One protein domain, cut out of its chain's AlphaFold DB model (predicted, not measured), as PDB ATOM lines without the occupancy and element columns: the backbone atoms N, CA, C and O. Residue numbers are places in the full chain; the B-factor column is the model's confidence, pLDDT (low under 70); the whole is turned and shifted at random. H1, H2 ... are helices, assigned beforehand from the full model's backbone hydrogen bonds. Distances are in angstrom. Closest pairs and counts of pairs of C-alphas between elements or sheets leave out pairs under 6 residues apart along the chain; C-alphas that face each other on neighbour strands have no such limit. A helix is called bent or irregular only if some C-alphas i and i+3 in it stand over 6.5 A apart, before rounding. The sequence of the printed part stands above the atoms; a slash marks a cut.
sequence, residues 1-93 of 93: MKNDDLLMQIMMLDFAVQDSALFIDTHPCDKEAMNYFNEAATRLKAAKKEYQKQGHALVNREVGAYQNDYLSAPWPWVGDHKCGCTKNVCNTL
ATOM      1  N   MET A   1     126.824 128.334 130.311       53.97
ATOM      2  CA  MET A   1     126.887 127.416 131.469       53.97
ATOM      3  C   MET A   1     127.981 126.411 131.187       53.97
ATOM      4  O   MET A   1     128.121 126.067 130.019       53.97
ATOM      5  N   LYS A   2     128.779 125.993 132.177       70.75
ATOM      6  CA  LYS A   2     129.693 124.864 131.955       70.75
ATOM      7  C   LYS A   2     128.853 123.587 131.816       70.75
ATOM      8  O   LYS A   2     127.766 123.515 132.386       70.75
ATOM      9  N   ASN A   3     129.327 122.608 131.048       70.50
ATOM     10  CA  ASN A   3     128.560 121.389 130.751       70.50
ATOM     11  C   ASN A   3     128.205 120.618 132.032       70.50
ATOM     12  O   ASN A   3     127.104 120.081 132.144       70.50
ATOM     13  N   ASP A   4     129.091 120.664 133.026       78.88
ATOM     14  CA  ASP A   4     128.907 120.062 134.349       78.88
ATOM     15  C   ASP A   4     127.735 120.702 135.113       78.88
ATOM     16  O   ASP A   4     126.928 119.995 135.714       78.88
ATOM     17  N   ASP A   5     127.574 122.029 135.017       85.75
ATOM     18  CA  ASP A   5     126.457 122.755 135.637       85.75
ATOM     19  C   ASP A   5     125.120 122.354 134.996       85.75
ATOM     20  O   ASP A   5     124.098 122.241 135.675       85.75
ATOM     21  N   LEU A   6     125.118 122.138 133.673       90.38
ATOM     22  CA  LEU A   6     123.917 121.758 132.926       90.38
ATOM     23  C   LEU A   6     123.526 120.311 133.205       90.38
ATOM     24  O   LEU A   6     122.346 120.036 133.418       90.38
ATOM     25  N   LEU A   7     124.503 119.405 133.261       89.75
ATOM     26  CA  LEU A   7     124.259 118.026 133.663       89.75
ATOM     27  C   LEU A   7     123.715 117.975 135.094       89.75
ATOM     28  O   LEU A   7     122.680 117.357 135.322       89.75
ATOM     29  N   MET A   8     124.328 118.698 136.037       89.94
ATOM     30  CA  MET A   8     123.838 118.779 137.417       89.94
ATOM     31  C   MET A   8     122.405 119.320 137.482       89.94
ATOM     32  O   MET A   8     121.557 118.766 138.180       89.94
ATOM     33  N   GLN A   9     122.096 120.366 136.708       93.25
ATOM     34  CA  GLN A   9     120.741 120.906 136.615       93.25
ATOM     35  C   GLN A   9     119.738 119.874 136.092       93.25
ATOM     36  O   GLN A   9     118.642 119.764 136.643       93.25
ATOM     37  N   ILE A  10     120.100 119.109 135.059       94.75
ATOM     38  CA  ILE A  10     119.263 118.020 134.541       94.75
ATOM     39  C   ILE A  10     118.985 117.008 135.643       94.75
ATOM     40  O   ILE A  10     117.835 116.625 135.816       94.75
ATOM     41  N   MET A  11     119.997 116.614 136.411       91.94
ATOM     42  CA  MET A  11     119.837 115.612 137.462       91.94
ATOM     43  C   MET A  11     118.955 116.094 138.615       91.94
ATOM     44  O   MET A  11     118.077 115.357 139.055       91.94
ATOM     45  N   MET A  12     119.129 117.340 139.063       94.75
ATOM     46  CA  MET A  12     118.259 117.940 140.082       94.75
ATOM     47  C   MET A  12     116.800 118.005 139.615       94.75
ATOM     48  O   MET A  12     115.888 117.685 140.374       94.75
ATOM     49  N   LEU A  13     116.571 118.401 138.360       97.62
ATOM     50  CA  LEU A  13     115.230 118.472 137.781       97.62
ATOM     51  C   LEU A  13     114.613 117.082 137.571       97.62
ATOM     52  O   LEU A  13     113.419 116.919 137.788       97.62
ATOM     53  N   ASP A  14     115.404 116.086 137.168       96.50
ATOM     54  CA  ASP A  14     114.956 114.697 136.998       96.50
ATOM     55  C   ASP A  14     114.510 114.103 138.340       96.50
ATOM     56  O   ASP A  14     113.424 113.534 138.433       96.50
ATOM     57  N   PHE A  15     115.283 114.353 139.404       96.19
ATOM     58  CA  PHE A  15     114.896 114.007 140.770       96.19
ATOM     59  C   PHE A  15     113.599 114.706 141.195       96.19
ATOM     60  O   PHE A  15     112.679 114.038 141.652       96.19
ATOM     61  N   ALA A  16     113.487 116.023 140.992       97.94
ATOM     62  CA  ALA A  16     112.288 116.784 141.348       97.94
ATOM     63  C   ALA A  16     111.022 116.260 140.649       97.94
ATOM     64  O   ALA A  16     109.957 116.176 141.261       97.94
ATOM     65  N   VAL A  17     111.130 115.881 139.372       98.56
ATOM     66  CA  VAL A  17     110.032 115.270 138.609       98.56
ATOM     67  C   VAL A  17     109.649 113.912 139.191       98.56
ATOM     68  O   VAL A  17     108.464 113.646 139.377       98.56
ATOM     69  N   GLN A  18     110.629 113.060 139.499       98.38
ATOM     70  CA  GLN A  18     110.368 111.730 140.048       98.38
ATOM     71  C   GLN A  18     109.758 111.794 141.454       98.38
ATOM     72  O   GLN A  18     108.812 111.067 141.742       98.38
ATOM     73  N   ASP A  19     110.281 112.666 142.312       98.25
ATOM     74  CA  ASP A  19     109.810 112.851 143.686       98.25
ATOM     75  C   ASP A  19     108.376 113.396 143.714       98.25
ATOM     76  O   ASP A  19     107.491 112.826 144.353       98.25
ATOM     77  N   SER A  20     108.101 114.436 142.920       98.25
ATOM     78  CA  SER A  20     106.747 114.987 142.818       98.25
ATOM     79  C   SER A  20     105.748 114.007 142.204       98.25
ATOM     80  O   SER A  20     104.611 113.954 142.669       98.25
ATOM     81  N   ALA A  21     106.151 113.180 141.231       98.38
ATOM     82  CA  ALA A  21     105.296 112.115 140.706       98.38
ATOM     83  C   ALA A  21     104.894 111.111 141.799       98.38
ATOM     84  O   ALA A  21     103.710 110.828 141.962       98.38
ATOM     85  N   LEU A  22     105.861 110.642 142.597       98.44
ATOM     86  CA  LEU A  22     105.599 109.726 143.714       98.44
ATOM     87  C   LEU A  22     104.685 110.357 144.775       98.44
ATOM     88  O   LEU A  22     103.838 109.679 145.358       98.44
ATOM     89  N   PHE A  23     104.825 111.661 145.022       98.31
ATOM     90  CA  PHE A  23     103.919 112.383 145.909       98.31
ATOM     91  C   PHE A  23     102.490 112.435 145.342       98.31
ATOM     92  O   PHE A  23     101.537 112.111 146.055       98.31
ATOM     93  N   ILE A  24     102.335 112.776 144.057       98.50
ATOM     94  CA  ILE A  24     101.040 112.853 143.357       98.50
ATOM     95  C   ILE A  24     100.319 111.499 143.349       98.50
ATOM     96  O   ILE A  24      99.103 111.475 143.538       98.50
ATOM     97  N   ASP A  25     101.045 110.384 143.218       98.38
ATOM     98  CA  ASP A  25     100.471 109.029 143.279       98.38
ATOM     99  C   ASP A  25      99.676 108.789 144.577       98.38
ATOM    100  O   ASP A  25      98.699 108.039 144.592       98.38
ATOM    101  N   THR A  26     100.065 109.458 145.667       97.94
ATOM    102  CA  THR A  26      99.379 109.395 146.968       97.94
ATOM    103  C   THR A  26      98.444 110.586 147.233       97.94
ATOM    104  O   THR A  26      97.576 110.490 148.100       97.94
ATOM    105  N   HIS A  27      98.559 111.676 146.464       97.88
ATOM    106  CA  HIS A  27      97.793 112.922 146.611       97.88
ATOM    107  C   HIS A  27      97.264 113.442 145.253       97.88
ATOM    108  O   HIS A  27      97.632 114.533 144.811       97.88
ATOM    109  N   PRO A  28      96.344 112.723 144.579       96.19
ATOM    110  CA  PRO A  28      95.950 113.028 143.196       96.19
ATOM    111  C   PRO A  28      95.184 114.350 143.022       96.19
ATOM    112  O   PRO A  28      95.044 114.851 141.907       96.19
ATOM    113  N   CYS A  29      94.661 114.919 144.110       97.88
ATOM    114  CA  CYS A  29      93.918 116.181 144.100       97.88
ATOM    115  C   CYS A  29      94.784 117.401 144.467       97.88
ATOM    116  O   CYS A  29      94.263 118.521 144.490       97.88
ATOM    117  N   ASP A  30      96.070 117.206 144.774       98.25
ATOM    118  CA  ASP A  30      96.976 118.289 145.151       98.25
ATOM    119  C   ASP A  30      97.404 119.097 143.916       98.25
ATOM    120  O   ASP A  30      98.208 118.672 143.084       98.25
ATOM    121  N   LYS A  31      96.833 120.297 143.784       97.88
ATOM    122  CA  LYS A  31      97.103 121.192 142.653       97.88
ATOM    123  C   LYS A  31      98.495 121.815 142.711       97.88
ATOM    124  O   LYS A  31      99.035 122.153 141.659       97.88
ATOM    125  N   GLU A  32      99.063 121.999 143.899       98.19
ATOM    126  CA  GLU A  32     100.393 122.588 144.047       98.19
ATOM    127  C   GLU A  32     101.461 121.590 143.605       98.19
ATOM    128  O   GLU A  32     102.320 121.944 142.793       98.19
ATOM    129  N   ALA A  33     101.336 120.326 144.020       97.81
ATOM    130  CA  ALA A  33     102.209 119.245 143.569       97.81
ATOM    131  C   ALA A  33     102.165 119.072 142.040       97.81
ATOM    132  O   ALA A  33     103.209 118.977 141.392       97.81
ATOM    133  N   MET A  34     100.969 119.124 141.442       98.25
ATOM    134  CA  MET A  34     100.797 119.058 139.983       98.25
ATOM    135  C   MET A  34     101.460 120.238 139.259       98.25
ATOM    136  O   MET A  34     102.100 120.055 138.221       98.25
ATOM    137  N   ASN A  35     101.335 121.455 139.792       98.38
ATOM    138  CA  ASN A  35     101.986 122.632 139.217       98.38
ATOM    139  C   ASN A  35     103.513 122.528 139.306       98.38
ATOM    140  O   ASN A  35     104.193 122.768 138.306       98.38
ATOM    141  N   TYR A  36     104.040 122.110 140.459       98.31
ATOM    142  CA  TYR A  36     105.470 121.888 140.661       98.31
ATOM    143  C   TYR A  36     106.025 120.834 139.693       98.31
ATOM    144  O   TYR A  36     107.019 121.090 139.009       98.31
ATOM    145  N   PHE A  37     105.344 119.691 139.557       98.50
ATOM    146  CA  PHE A  37     105.699 118.641 138.600       98.50
ATOM    147  C   PHE A  37     105.762 119.186 137.168       98.50
ATOM    148  O   PHE A  37     106.754 118.986 136.466       98.50
ATOM    149  N   ASN A  38     104.735 119.924 136.734       98.31
ATOM    150  CA  ASN A  38     104.668 120.478 135.380       98.31
ATOM    151  C   ASN A  38     105.795 121.487 135.101       98.31
ATOM    152  O   ASN A  38     106.397 121.471 134.021       98.31
ATOM    153  N   GLU A  39     106.101 122.354 136.068       98.44
ATOM    154  CA  GLU A  39     107.196 123.321 135.974       98.44
ATOM    155  C   GLU A  39     108.555 122.614 135.885       98.44
ATOM    156  O   GLU A  39     109.344 122.894 134.971       98.44
ATOM    157  N   ALA A  40     108.811 121.659 136.784       98.44
ATOM    158  CA  ALA A  40     110.042 120.877 136.812       98.44
ATOM    159  C   ALA A  40     110.220 120.062 135.522       98.44
ATOM    160  O   ALA A  40     111.280 120.129 134.897       98.44
ATOM    161  N   ALA A  41     109.171 119.383 135.048       98.44
ATOM    162  CA  ALA A  41     109.189 118.596 133.815       98.44
ATOM    163  C   ALA A  41     109.440 119.464 132.572       98.44
ATOM    164  O   ALA A  41     110.192 119.077 131.670       98.44
ATOM    165  N   THR A  42     108.867 120.670 132.529       98.56
ATOM    166  CA  THR A  42     109.102 121.625 131.436       98.56
ATOM    167  C   THR A  42     110.559 122.078 131.404       98.56
ATOM    168  O   THR A  42     111.200 122.053 130.347       98.56
ATOM    169  N   ARG A  43     111.111 122.447 132.565       98.19
ATOM    170  CA  ARG A  43     112.522 122.835 132.693       98.19
ATOM    171  C   ARG A  43     113.460 121.678 132.361       98.19
ATOM    172  O   ARG A  43     114.424 121.883 131.628       98.19
ATOM    173  N   LEU A  44     113.145 120.468 132.820       97.94
ATOM    174  CA  LEU A  44     113.912 119.256 132.541       97.94
ATOM    175  C   LEU A  44     114.010 119.005 131.037       97.94
ATOM    176  O   LEU A  44     115.097 118.785 130.508       97.94
ATOM    177  N   LYS A  45     112.880 119.092 130.327       97.44
ATOM    178  CA  LYS A  45     112.835 118.922 128.870       97.44
ATOM    179  C   LYS A  45     113.703 119.955 128.148       97.44
ATOM    180  O   LYS A  45     114.405 119.602 127.200       97.44
ATOM    181  N   ALA A  46     113.667 121.214 128.583       96.62
ATOM    182  CA  ALA A  46     114.494 122.273 128.007       96.62
ATOM    183  C   ALA A  46     115.992 122.033 128.259       96.62
ATOM    184  O   ALA A  46     116.784 122.117 127.320       96.62
ATOM    185  N   ALA A  47     116.366 121.667 129.488       95.38
ATOM    186  CA  ALA A  47     117.748 121.392 129.866       95.38
ATOM    187  C   ALA A  47     118.317 120.176 129.115       95.38
ATOM    188  O   ALA A  47     119.387 120.277 128.517       95.38
ATOM    189  N   LYS A  48     117.564 119.065 129.037       94.12
ATOM    190  CA  LYS A  48     117.953 117.870 128.264       94.12
ATOM    191  C   LYS A  48     118.192 118.203 126.790       94.12
ATOM    192  O   LYS A  48     119.208 117.805 126.226       94.12
ATOM    193  N   LYS A  49     117.302 118.999 126.184       93.56
ATOM    194  CA  LYS A  49     117.455 119.454 124.795       93.56
ATOM    195  C   LYS A  49     118.722 120.288 124.602       93.56
ATOM    196  O   LYS A  49     119.391 120.138 123.587       93.56
ATOM    197  N   GLU A  50     119.032 121.185 125.532       93.12
ATOM    198  CA  GLU A  50     120.223 122.029 125.438       93.12
ATOM    199  C   GLU A  50     121.518 121.222 125.581       93.12
ATOM    200  O   GLU A  50     122.452 121.429 124.813       93.12
ATOM    201  N   TYR A  51     121.542 120.243 126.485       91.31
ATOM    202  CA  TYR A  51     122.694 119.361 126.674       91.31
ATOM    203  C   TYR A  51     122.951 118.482 125.441       91.31
ATOM    204  O   TYR A  51     124.079 118.380 124.967       91.31
ATOM    205  N   GLN A  52     121.888 117.938 124.842       88.75
ATOM    206  CA  GLN A  52     121.991 117.141 123.616       88.75
ATOM    207  C   GLN A  52     122.450 117.967 122.402       88.75
ATOM    208  O   GLN A  52     123.199 117.463 121.569       88.75
ATOM    209  N   LYS A  53     122.062 119.248 122.291       90.38
ATOM    210  CA  LYS A  53     122.573 120.136 121.222       90.38
ATOM    211  C   LYS A  53     124.086 120.341 121.290       90.38
ATOM    212  O   LYS A  53     124.691 120.635 120.265       90.38
ATOM    213  N   GLN A  54     124.676 120.219 122.475       87.94
ATOM    214  CA  GLN A  54     126.121 120.336 122.675       87.94
ATOM    215  C   GLN A  54     126.866 119.050 122.279       87.94
ATOM    216  O   GLN A  54     128.089 119.015 122.346       87.94
ATOM    217  N   GLY A  55     126.149 118.012 121.826       85.12
ATOM    218  CA  GLY A  55     126.732 116.752 121.370       85.12
ATOM    219  C   GLY A  55     127.035 115.765 122.495       85.12
ATOM    220  O   GLY A  55     127.677 114.754 122.240       85.12
ATOM    221  N   HIS A  56     126.571 116.031 123.717       85.94
ATOM    222  CA  HIS A  56     126.764 115.144 124.859       85.94
ATOM    223  C   HIS A  56     125.590 114.186 125.028       85.94
ATOM    224  O   HIS A  56     124.427 114.573 124.874       85.94
ATOM    225  N   ALA A  57     125.900 112.941 125.382       87.44
ATOM    226  CA  ALA A  57     124.887 111.925 125.594       87.44
ATOM    227  C   ALA A  57     124.394 111.873 127.042       87.44
ATOM    228  O   ALA A  57     125.186 111.892 127.983       87.44
ATOM    229  N   LEU A  58     123.076 111.754 127.226       87.75
ATOM    230  CA  LEU A  58     122.451 111.682 128.556       87.75
ATOM    231  C   LEU A  58     122.240 110.256 129.053       87.75
ATOM    232  O   LEU A  58     122.222 110.015 130.258       87.75
ATOM    233  N   VAL A  59     122.042 109.304 128.141       86.50
ATOM    234  CA  VAL A  59     121.808 107.893 128.467       86.50
ATOM    235  C   VAL A  59     122.626 106.994 127.550       86.50
ATOM    236  O   VAL A  59     122.805 107.285 126.370       86.50
ATOM    237  N   ASN A  60     123.044 105.833 128.057       83.81
ATOM    238  CA  ASN A  60     123.801 104.832 127.292       83.81
ATOM    239  C   ASN A  60     123.041 104.230 126.096       83.81
ATOM    240  O   ASN A  60     123.607 103.439 125.347       83.81
ATOM    241  N   ARG A  61     121.753 104.557 125.944       85.12
ATOM    242  CA  ARG A  61     120.891 104.092 124.850       85.12
ATOM    243  C   ARG A  61     120.849 105.061 123.668       85.12
ATOM    244  O   ARG A  61     120.226 104.740 122.662       85.12
ATOM    245  N   GLU A  62     121.462 106.239 123.783       85.44
ATOM    246  CA  GLU A  62     121.552 107.183 122.671       85.44
ATOM    247  C   GLU A  62     122.541 106.684 121.608       85.44
ATOM    248  O   GLU A  62     123.580 106.090 121.909       85.44
ATOM    249  N   VAL A  63     122.217 106.921 120.333       85.12
ATOM    250  CA  VAL A  63     123.120 106.592 119.224       85.12
ATOM    251  C   VAL A  63     124.381 107.439 119.366       85.12
ATOM    252  O   VAL A  63     124.305 108.661 119.439       85.12
ATOM    253  N   GLY A  64     125.540 106.782 119.413       83.88
ATOM    254  CA  GLY A  64     126.816 107.464 119.617       83.88
ATOM    255  C   GLY A  64     127.129 107.806 121.078       83.88
ATOM    256  O   GLY A  64     128.088 108.528 121.320       83.88
ATOM    257  N   ALA A  65     126.369 107.306 122.063       83.56
ATOM    258  CA  ALA A  65     126.546 107.685 123.470       83.56
ATOM    259  C   ALA A  65     127.982 107.508 123.993       83.56
ATOM    260  O   ALA A  65     128.501 108.368 124.700       83.56
ATOM    261  N   TYR A  66     128.646 106.415 123.614       81.75
ATOM    262  CA  TYR A  66     130.017 106.128 124.039       81.75
ATOM    263  C   TYR A  66     131.062 107.034 123.369       81.75
ATOM    264  O   TYR A  66     132.124 107.250 123.944       81.75
ATOM    265  N   GLN A  67     130.760 107.570 122.185       85.38
ATOM    266  CA  GLN A  67     131.556 108.583 121.489       85.38
ATOM    267  C   GLN A  67     131.263 110.000 122.009       85.38
ATOM    268  O   GLN A  67     132.129 110.863 121.950       85.38
ATOM    269  N   ASN A  68     130.061 110.213 122.547       83.12
ATOM    270  CA  ASN A  68     129.535 111.490 123.033       83.12
ATOM    271  C   ASN A  68     129.697 111.645 124.556       83.12
ATOM    272  O   ASN A  68     128.799 112.130 125.247       83.12
ATOM    273  N   ASP A  69     130.837 111.197 125.083       81.38
ATOM    274  CA  ASP A  69     131.271 111.419 126.467       81.38
ATOM    275  C   ASP A  69     130.372 110.852 127.585       81.38
ATOM    276  O   ASP A  69     130.540 111.193 128.756       81.38
ATOM    277  N   TYR A  70     129.469 109.911 127.288       83.88
ATOM    278  CA  TYR A  70     128.596 109.315 128.313       83.88
ATOM    279  C   TYR A  70     129.380 108.682 129.483       83.88
ATOM    280  O   TYR A  70     128.996 108.795 130.650       83.88
ATOM    281  N   LEU A  71     130.505 108.018 129.184       81.88
ATOM    282  CA  LEU A  71     131.365 107.385 130.193       81.88
ATOM    283  C   LEU A  71     132.275 108.383 130.919       81.88
ATOM    284  O   LEU A  71     132.641 108.154 132.073       81.88
ATOM    285  N   SER A  72     132.676 109.468 130.256       78.31
ATOM    286  CA  SER A  72     133.570 110.489 130.808       78.31
ATOM    287  C   SER A  72     132.816 111.552 131.610       78.31
ATOM    288  O   SER A  72     133.445 112.176 132.466       78.31
ATOM    289  N   ALA A  73     131.491 111.667 131.456       77.69
ATOM    290  CA  ALA A  73     130.637 112.612 132.174       77.69
ATOM    291  C   ALA A  73     130.836 112.591 133.714       77.69
ATOM    292  O   ALA A  73     131.101 111.529 134.307       77.69
ATOM    293  N   PRO A  74     130.738 113.758 134.382       76.81
ATOM    294  CA  PRO A  74     130.911 113.895 135.827       76.81
ATOM    295  C   PRO A  74     129.636 113.470 136.567       76.81
ATOM    296  O   PRO A  74     128.878 114.285 137.087       76.81
ATOM    297  N   TRP A  75     129.374 112.166 136.577       75.56
ATOM    298  CA  TRP A  75     128.244 111.603 137.306       75.56
ATOM    299  C   TRP A  75     128.378 111.865 138.815       75.56
ATOM    300  O   TRP A  75     129.461 111.692 139.363       75.56
ATOM    301  N   PRO A  76     127.297 112.192 139.533       66.19
ATOM    302  CA  PRO A  76     127.360 112.618 140.931       66.19
ATOM    303  C   PRO A  76     127.720 111.501 141.913       66.19
ATOM    304  O   PRO A  76     128.100 111.789 143.042       66.19
ATOM    305  N   TRP A  77     127.632 110.228 141.508       69.88
ATOM    306  CA  TRP A  77     128.172 109.114 142.300       69.88
ATOM    307  C   TRP A  77     129.689 108.950 142.133       69.88
ATOM    308  O   TRP A  77     130.322 108.215 142.890       69.88
ATOM    309  N   VAL A  78     130.288 109.629 141.151       65.62
ATOM    310  CA  VAL A  78     131.736 109.762 140.999       65.62
ATOM    311  C   VAL A  78     132.146 110.951 141.865       65.62
ATOM    312  O   VAL A  78     132.277 112.070 141.386       65.62
ATOM    313  N   GLY A  79     132.253 110.723 143.177       59.53
ATOM    314  CA  GLY A  79     132.720 111.744 144.119       59.53
ATOM    315  C   GLY A  79     134.141 112.234 143.804       59.53
ATOM    316  O   GLY A  79     134.829 111.665 142.953       59.53
ATOM    317  N   ASP A  80     134.597 113.261 144.529       58.91
ATOM    318  CA  ASP A  80     135.966 113.785 144.439       58.91
ATOM    319  C   ASP A  80     136.981 112.648 144.633       58.91
ATOM    320  O   ASP A  80     137.176 112.113 145.724       58.91
ATOM    321  N   HIS A  81     137.586 112.215 143.530       56.72
ATOM    322  CA  HIS A  81     138.360 110.986 143.434       56.72
ATOM    323  C   HIS A  81     139.442 110.840 144.517       56.72
ATOM    324  O   HIS A  81     140.529 111.401 144.388       56.72
ATOM    325  N   LYS A  82     139.217 109.946 145.490       48.72
ATOM    326  CA  LYS A  82     140.271 109.128 146.117       48.72
ATOM    327  C   LYS A  82     139.759 107.722 146.436       48.72
ATOM    328  O   LYS A  82     139.449 107.429 147.581       48.72
ATOM    329  N   CYS A  83     139.689 106.873 145.409       41.94
ATOM    330  CA  CYS A  83     140.061 105.443 145.405       41.94
ATOM    331  C   CYS A  83     139.237 104.673 144.356       41.94
ATOM    332  O   CYS A  83     138.013 104.730 144.372       41.94
ATOM    333  N   GLY A  84     139.917 103.920 143.483       44.62
ATOM    334  CA  GLY A  84     139.303 102.882 142.646       44.62
ATOM    335  C   GLY A  84     138.949 103.329 141.229       44.62
ATOM    336  O   GLY A  84     137.818 103.692 140.929       44.62
ATOM    337  N   CYS A  85     139.937 103.293 140.343       53.50
ATOM    338  CA  CYS A  85     139.815 103.573 138.920       53.50
ATOM    339  C   CYS A  85     138.820 102.630 138.220       53.50
ATOM    340  O   CYS A  85     139.064 101.431 138.209       53.50
ATOM    341  N   THR A  86     137.830 103.170 137.502       51.59
ATOM    342  CA  THR A  86     137.345 102.582 136.231       51.59
ATOM    343  C   THR A  86     136.868 103.658 135.245       51.59
ATOM    344  O   THR A  86     135.843 103.512 134.585       51.59
ATOM    345  N   LYS A  87     137.618 104.753 135.097       51.88
ATOM    346  CA  LYS A  87     137.683 105.443 133.802       51.88
ATOM    347  C   LYS A  87     139.076 105.117 133.259       51.88
ATOM    348  O   LYS A  87     140.048 105.594 133.829       51.88
ATOM    349  N   ASN A  88     139.149 104.234 132.253       54.88
ATOM    350  CA  ASN A  88     140.349 103.746 131.526       54.88
ATOM    351  C   ASN A  88     140.854 102.319 131.833       54.88
ATOM    352  O   ASN A  88     142.047 102.134 132.047       54.88
ATOM    353  N   VAL A  89     140.003 101.288 131.757       49.53
ATOM    354  CA  VAL A  89     140.511  99.901 131.583       49.53
ATOM    355  C   VAL A  89     140.502  99.454 130.110       49.53
ATOM    356  O   VAL A  89     141.100  98.440 129.779       49.53
ATOM    357  N   CYS A  90     139.897 100.217 129.190       46.66
ATOM    358  CA  CYS A  90     139.697  99.750 127.808       46.66
ATOM    359  C   CYS A  90     140.555 100.429 126.721       46.66
ATOM    360  O   CYS A  90     140.346 100.120 125.558       46.66
ATOM    361  N   ASN A  91     141.529 101.290 127.054       45.88
ATOM    362  CA  ASN A  91     142.450 101.890 126.061       45.88
ATOM    363  C   ASN A  91     143.910 101.429 126.225       45.88
ATOM    364  O   ASN A  91     144.849 102.186 125.990       45.88
ATOM    365  N   THR A  92     144.107 100.174 126.617       43.91
ATOM    366  CA  THR A  92     145.396  99.486 126.470       43.91
ATOM    367  C   THR A  92     145.147  98.106 125.891       43.91
ATOM    368  O   THR A  92     145.031  97.146 126.649       43.91
ATOM    369  N   LEU A  93     144.990  98.052 124.565       36.84
ATOM    370  CA  LEU A  93     145.579  97.083 123.631       36.84
ATOM    371  C   LEU A  93     145.369  97.596 122.200       36.84
ATOM    372  O   LEU A  93     144.229  98.003 121.888       36.84
TER     373      LEU A  93
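This is residues 1 to 93 of the 93 residues of the protein "CotJB domain-containing protein" of Coprobacillus sp. 3_3_56FAA (UniProt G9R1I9). A long helical hairpin, with H1 and H2 side by side and running opposite ways, is followed by a long coil without named elements that begins at the open end of the hairpin and trails away from it. Residues 25 to 31, at the turn of the hairpin, stick out at one end, and residues 77 to 85 of the coil also stick out. The printed part has 93 residues, with two named helices in the order H1, H2 and no named strand; the class is all helix. The whole is loose, with a radius of gyration of the C-alphas of 16.6 A, and elongated, with spans of 59 by 30 by 25 A.

H1, the longest helix by residues, is residues 3 to 26 and measures 35.5 A from C-alpha 3 at (128.560, 121.389, 130.751) to C-alpha 26 at (99.379, 109.395, 146.968). H2 is residues 31 to 53, 33.3 A long, and ends with C-alpha 53 at (122.573, 120.136, 121.222). Neither helix is bent or irregular.

H1 and H2 touch, with 28 pairs of C-alphas within 8 A. Their closest C-alphas, those of Leu 13 and Leu 44, are 5.5 A apart. The two form a helical hairpin with a shallow tilt of 29 degrees, opposite ways, and their centres are 8.3 A apart. In H2 every O i to N i+4 pair is within hydrogen-bond range, and in H1 19 of 20 are.

The C-alphas of Cys 29 and Leu 93 are the two farthest apart, at 58.8 A. The link from H1 to H2 is tight, with 4 residues. Residues 54 to 93 have no named element. The printed part has no cut. Mean pLDDT of the printed part is 83.5; residue 1 and residues 76 to 93 are under 70.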